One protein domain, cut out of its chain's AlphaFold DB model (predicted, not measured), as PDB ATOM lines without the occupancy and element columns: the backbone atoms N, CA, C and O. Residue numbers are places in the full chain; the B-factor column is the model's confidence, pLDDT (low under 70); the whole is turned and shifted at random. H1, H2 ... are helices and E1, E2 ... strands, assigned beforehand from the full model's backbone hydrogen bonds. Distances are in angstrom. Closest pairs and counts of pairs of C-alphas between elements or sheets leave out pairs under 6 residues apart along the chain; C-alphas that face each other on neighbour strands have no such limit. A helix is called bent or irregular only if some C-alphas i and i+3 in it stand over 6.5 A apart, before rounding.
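This is residues 26 to 71 of the 118 residues of an uncharacterized protein of Armadillidium vulgare (UniProt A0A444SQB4). Picture one long helix, H1, sticking out from a small head, the hairpin of two short strands E1 and E2; the helix makes most of the length, and residues 49 to 71, of which 49 to 65 belong to H1, stand free. Along the printed part you meet E1, E2 and then H1, with a tail after the helix. The printed part has 46 residues with one named helix and two named strands, and the strands form an antiparallel sheet in the order E1 - E2. The class is mostly helix, and the whole is extended, a rod with a radius of gyration of the C-alphas of 16.7 A and spans of 52 by 19 by 12 A.

Begin at E1, residues 28 to 30, and go on through a tight link of 5 residues to E2, residues 36 to 38. These two are a hairpin of antiparallel neighbour strands, with 137 degrees between their N-to-C directions. Look at C-alphas 28 and 38, which face each other at 4.5 A, and at C-alphas 30 and 36, which face each other at 4.7 A. Between them, N 29 and O 37 are within hydrogen-bond range at 2.9 A, and N 37 and O 29 at 2.8 A. A tight link of 2 residues then leads from E2 to H1, residues 41 to 65. E1 and H1 are apart, with no C-alpha of the one within 8 A of the other. Within H1, every O i to N i+4 pair is within hydrogen-bond range, and the helix is not bent.

Find C-alpha 28 at (118.594, 187.821, 140.042), where E1 begins; it ends at Arg 30, 7.0 A on from first to last C-alpha. E2 runs from Leu 36 to Arg 38, 6.9 A from first to last C-alpha. Then find C-alpha 41 at (110.415, 186.304, 133.391); from there H1 runs from Asp 41 to Ser 65, whose C-alpha is at (135.545, 163.058, 122.892), 35.8 A away.

Look for the two C-alphas farthest apart, those of Lys 33, in the link from E1 to E2, and Ser 71, the last printed residue; they are 52.5 A apart. From the first printed C-alpha, that of Leu 26, to the last the distance is 37.8 A. The printed part has no cut, and neither link between named elements is long. In the B-factor column, the mean pLDDT of the printed part is 72.3, and residues 26 to 27 and 63 to 71 are under 70.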
ATOM      1  N   LEU A  26     119.527 181.584 138.012       64.12
ATOM      2  CA  LEU A  26     119.158 182.715 137.136       64.12
ATOM      3  C   LEU A  26     118.058 183.654 137.673       64.12
ATOM      4  O   LEU A  26     117.339 184.281 136.895       64.12
ATOM      5  N   ASN A  27     117.854 183.748 138.988       65.31
ATOM      6  CA  ASN A  27     116.712 184.508 139.527       65.31
ATOM      7  C   ASN A  27     116.960 186.015 139.684       65.31
ATOM      8  O   ASN A  27     115.995 186.784 139.682       65.31
ATOM      9  N   PHE A  28     118.221 186.436 139.773       71.31
ATOM     10  CA  PHE A  28     118.594 187.821 140.042       71.31
ATOM     11  C   PHE A  28     119.660 188.313 139.066       71.31
ATOM     12  O   PHE A  28     120.543 187.558 138.667       71.31
ATOM     13  N   GLU A  29     119.572 189.588 138.705       73.50
ATOM     14  CA  GLU A  29     120.559 190.306 137.902       73.50
ATOM     15  C   GLU A  29     120.966 191.602 138.603       73.50
ATOM     16  O   GLU A  29     120.263 192.097 139.486       73.50
ATOM     17  N   ARG A  30     122.120 192.153 138.234       76.62
ATOM     18  CA  ARG A  30     122.585 193.425 138.780       76.62
ATOM     19  C   ARG A  30     121.983 194.564 137.959       76.62
ATOM     20  O   ARG A  30     122.157 194.610 136.746       76.62
ATOM     21  N   SER A  31     121.265 195.460 138.626       77.31
ATOM     22  CA  SER A  31     120.808 196.729 138.062       77.31
ATOM     23  C   SER A  31     122.012 197.592 137.678       77.31
ATOM     24  O   SER A  31     123.088 197.452 138.259       77.31
ATOM     25  N   GLU A  32     121.816 198.542 136.766       75.25
ATOM     26  CA  GLU A  32     122.813 199.556 136.384       75.25
ATOM     27  C   GLU A  32     123.364 200.336 137.589       75.25
ATOM     28  O   GLU A  32     124.504 200.783 137.583       75.25
ATOM     29  N   LYS A  33     122.577 200.434 138.667       82.25
ATOM     30  CA  LYS A  33     122.974 201.058 139.939       82.25
ATOM     31  C   LYS A  33     123.659 200.092 140.921       82.25
ATOM     32  O   LYS A  33     123.875 200.443 142.073       82.25
ATOM     33  N   GLY A  34     123.957 198.860 140.504       76.69
ATOM     34  CA  GLY A  34     124.674 197.845 141.291       76.69
ATOM     35  C   GLY A  34     123.811 196.965 142.209       76.69
ATOM     36  O   GLY A  34     124.319 195.971 142.737       76.69
ATOM     37  N   ASN A  35     122.521 197.272 142.361       83.56
ATOM     38  CA  ASN A  35     121.587 196.520 143.209       83.56
ATOM     39  C   ASN A  35     121.161 195.192 142.566       83.56
ATOM     40  O   ASN A  35     120.919 195.146 141.361       83.56
ATOM     41  N   LEU A  36     121.009 194.125 143.359       78.62
ATOM     42  CA  LEU A  36     120.395 192.881 142.881       78.62
ATOM     43  C   LEU A  36     118.893 193.098 142.670       78.62
ATOM     44  O   LEU A  36     118.165 193.414 143.607       78.62
ATOM     45  N   ILE A  37     118.428 192.892 141.444       80.25
ATOM     46  CA  ILE A  37     117.019 192.960 141.067       80.25
ATOM     47  C   ILE A  37     116.560 191.609 140.530       80.25
ATOM     48  O   ILE A  37     117.342 190.835 139.974       80.25
ATOM     49  N   ARG A  38     115.277 191.294 140.714       79.31
ATOM     50  CA  ARG A  38     114.700 190.059 140.179       79.31
ATOM     51  C   ARG A  38     114.641 190.157 138.656       79.31
ATOM     52  O   ARG A  38     114.034 191.077 138.118       79.31
ATOM     53  N   MET A  39     115.247 189.194 137.971       80.62
ATOM     54  CA  MET A  39     115.364 189.226 136.514       80.62
ATOM     55  C   MET A  39     113.991 188.996 135.854       80.62
ATOM     56  O   MET A  39     113.309 188.059 136.273       80.62
ATOM     57  N   PRO A  40     113.559 189.767 134.836       82.00
ATOM     58  CA  PRO A  40     112.239 189.611 134.210       82.00
ATOM     59  C   PRO A  40     111.981 188.203 133.646       82.00
ATOM     60  O   PRO A  40     112.893 187.561 133.124       82.00
ATOM     61  N   ASP A  41     110.739 187.710 133.704       77.06
ATOM     62  CA  ASP A  41     110.415 186.304 133.391       77.06
ATOM     63  C   ASP A  41     110.729 185.896 131.942       77.06
ATOM     64  O   ASP A  41     111.246 184.796 131.711       77.06
ATOM     65  N   LEU A  42     110.485 186.788 130.974       77.06
ATOM     66  CA  LEU A  42     110.806 186.563 129.561       77.06
ATOM     67  C   LEU A  42     112.321 186.398 129.364       77.06
ATOM     68  O   LEU A  42     112.775 185.453 128.715       77.06
ATOM     69  N   ARG A  43     113.107 187.256 130.023       73.56
ATOM     70  CA  ARG A  43     114.575 187.220 130.012       73.56
ATOM     71  C   ARG A  43     115.105 185.978 130.728       73.56
ATOM     72  O   ARG A  43     115.978 185.290 130.207       73.56
ATOM     73  N   ARG A  44     114.501 185.606 131.861       75.69
ATOM     74  CA  ARG A  44     114.792 184.364 132.597       75.69
ATOM     75  C   ARG A  44     114.541 183.126 131.746       75.69
ATOM     76  O   ARG A  44     115.312 182.173 131.806       75.69
ATOM     77  N   LYS A  45     113.480 183.119 130.933       75.56
ATOM     78  CA  LYS A  45     113.179 182.025 129.996       75.56
ATOM     79  C   LYS A  45     114.191 181.961 128.849       75.56
ATOM     80  O   LYS A  45     114.704 180.877 128.586       75.56
ATOM     81  N   ALA A  46     114.520 183.092 128.231       71.75
ATOM     82  CA  ALA A  46     115.510 183.150 127.156       71.75
ATOM     83  C   ALA A  46     116.899 182.685 127.625       71.75
ATOM     84  O   ALA A  46     117.516 181.837 126.983       71.75
ATOM     85  N   LEU A  47     117.346 183.156 128.793       70.75
ATOM     86  CA  LEU A  47     118.645 182.793 129.358       70.75
ATOM     87  C   LEU A  47     118.701 181.310 129.748       70.75
ATOM     88  O   LEU A  47     119.676 180.634 129.443       70.75
ATOM     89  N   ARG A  48     117.611 180.764 130.312       71.62
ATOM     90  CA  ARG A  48     117.479 179.317 130.543       71.62
ATOM     91  C   ARG A  48     117.649 178.511 129.259       71.62
ATOM     92  O   ARG A  48     118.354 177.508 129.267       71.62
ATOM     93  N   ASN A  49     117.011 178.936 128.174       73.94
ATOM     94  CA  ASN A  49     117.080 178.233 126.895       73.94
ATOM     95  C   ASN A  49     118.484 178.308 126.277       73.94
ATOM     96  O   ASN A  49     118.987 177.289 125.808       73.94
ATOM     97  N   ALA A  50     119.143 179.467 126.350       70.69
ATOM     98  CA  ALA A  50     120.522 179.633 125.895       70.69
ATOM     99  C   ALA A  50     121.503 178.759 126.702       70.69
ATOM    100  O   ALA A  50     122.296 178.021 126.118       70.69
ATOM    101  N   SER A  51     121.402 178.759 128.037       73.00
ATOM    102  CA  SER A  51     122.232 177.912 128.904       73.00
ATOM    103  C   SER A  51     121.982 176.418 128.679       73.00
ATOM    104  O   SER A  51     122.926 175.631 128.698       73.00
ATOM    105  N   ARG A  52     120.730 176.013 128.419       75.06
ATOM    106  CA  ARG A  52     120.390 174.626 128.056       75.06
ATOM    107  C   ARG A  52     121.046 174.214 126.742       75.06
ATOM    108  O   ARG A  52     121.583 173.115 126.674       75.06
ATOM    109  N   LEU A  53     121.031 175.074 125.723       74.62
ATOM    110  CA  LEU A  53     121.657 174.780 124.432       74.62
ATOM    111  C   LEU A  53     123.174 174.591 124.574       74.62
ATOM    112  O   LEU A  53     123.704 173.570 124.140       74.62
ATOM    113  N   GLN A  54     123.844 175.513 125.271       75.19
ATOM    114  CA  GLN A  54     125.285 175.425 125.535       75.19
ATOM    115  C   GLN A  54     125.655 174.176 126.342       75.19
ATOM    116  O   GLN A  54     126.667 173.530 126.072       75.19
ATOM    117  N   LEU A  55     124.842 173.810 127.337       72.56
ATOM    118  CA  LEU A  55     125.066 172.597 128.119       72.56
ATOM    119  C   LEU A  55     124.891 171.336 127.261       72.56
ATOM    120  O   LEU A  55     125.726 170.437 127.337       72.56
ATOM    121  N   LYS A  56     123.864 171.288 126.401       74.44
ATOM    122  CA  LYS A  56     123.660 170.181 125.451       74.44
ATOM    123  C   LYS A  56     124.841 170.029 124.495       74.44
ATOM    124  O   LYS A  56     125.270 168.909 124.240       74.44
ATOM    125  N   GLU A  57     125.396 171.130 123.997       74.75
ATOM    126  CA  GLU A  57     126.598 171.105 123.158       74.75
ATOM    127  C   GLU A  57     127.828 170.599 123.909       74.75
ATOM    128  O   GLU A  57     128.532 169.733 123.397       74.75
ATOM    129  N   LYS A  58     128.058 171.071 125.141       73.38
ATOM    130  CA  LYS A  58     129.171 170.591 125.975       73.38
ATOM    131  C   LYS A  58     129.077 169.095 126.251       73.38
ATOM    132  O   LYS A  58     130.076 168.401 126.112       73.38
ATOM    133  N   ILE A  59     127.887 168.597 126.586       73.31
ATOM    134  CA  ILE A  59     127.654 167.165 126.816       73.31
ATOM    135  C   ILE A  59     127.859 166.373 125.521       73.31
ATOM    136  O   ILE A  59     128.539 165.353 125.538       73.31
ATOM    137  N   ARG A  60     127.351 166.860 124.381       74.56
ATOM    138  CA  ARG A  60     127.557 166.214 123.075       74.56
ATOM    139  C   ARG A  60     129.041 166.118 122.725       74.56
ATOM    140  O   ARG A  60     129.493 165.063 122.300       74.56
ATOM    141  N   ASN A  61     129.788 167.202 122.911       75.31
ATOM    142  CA  ASN A  61     131.223 167.234 122.639       75.31
ATOM    143  C   ASN A  61     131.992 166.327 123.601       75.31
ATOM    144  O   ASN A  61     132.870 165.600 123.157       75.31
ATOM    145  N   PHE A  62     131.616 166.312 124.882       73.19
ATOM    146  CA  PHE A  62     132.192 165.410 125.877       73.19
ATOM    147  C   PHE A  62     131.983 163.937 125.501       73.19
ATOM    148  O   PHE A  62     132.939 163.168 125.507       73.19
ATOM    149  N   ILE A  63     130.763 163.558 125.101       68.94
ATOM    150  CA  ILE A  63     130.448 162.202 124.631       68.94
ATOM    151  C   ILE A  63     131.267 161.859 123.386       68.94
ATOM    152  O   ILE A  63     131.887 160.806 123.357       68.94
ATOM    153  N   LYS A  64     131.335 162.756 122.392       67.31
ATOM    154  CA  LYS A  64     132.143 162.546 121.179       67.31
ATOM    155  C   LYS A  64     133.642 162.432 121.457       67.31
ATOM    156  O   LYS A  64     134.332 161.719 120.748       67.31
ATOM    157  N   SER A  65     134.146 163.150 122.459       67.88
ATOM    158  CA  SER A  65     135.545 163.058 122.892       67.88
ATOM    159  C   SER A  65     135.822 161.854 123.794       67.88
ATOM    160  O   SER A  65     136.974 161.578 124.117       67.88
ATOM    161  N   SER A  66     134.775 161.172 124.260       64.06
ATOM    162  CA  SER A  66     134.907 160.008 125.120       64.06
ATOM    163  C   SER A  66     135.300 158.797 124.283       64.06
ATOM    164  O   SER A  66     134.719 158.559 123.229       64.06
ATOM    165  N   SER A  67     136.211 157.972 124.800       57.25
ATOM    166  CA  SER A  67     136.633 156.701 124.189       57.25
ATOM    167  C   SER A  67     135.504 155.671 124.021       57.25
ATOM    168  O   SER A  67     135.741 154.577 123.524       57.25
ATOM    169  N   TYR A  68     134.293 155.980 124.496       54.78
ATOM    170  CA  TYR A  68     133.083 155.182 124.294       54.78
ATOM    171  C   TYR A  68     132.349 155.511 122.985       54.78
ATOM    172  O   TYR A  68     131.436 154.776 122.610       54.78
ATOM    173  N   TYR A  69     132.707 156.607 122.307       53.38
ATOM    174  CA  TYR A  69     132.211 156.912 120.971       53.38
ATOM    175  C   TYR A  69     133.103 156.183 119.964       53.38
ATOM    176  O   TYR A  69     134.279 156.513 119.840       53.38
ATOM    177  N   MET A  70     132.556 155.157 119.309       57.09
ATOM    178  CA  MET A  70     133.260 154.404 118.266       57.09
ATOM    179  C   MET A  70     133.710 155.378 117.178       57.09
ATOM    180  O   MET A  70     132.906 156.197 116.720       57.09
ATOM    181  N   SER A  71     134.990 155.338 116.805       61.91
ATOM    182  CA  SER A  71     135.473 156.177 115.711       61.91
ATOM    183  C   SER A  71     134.909 155.679 114.375       61.91
ATOM    184  O   SER A  71     134.406 154.560 114.255       61.91
TER     185      SER A  71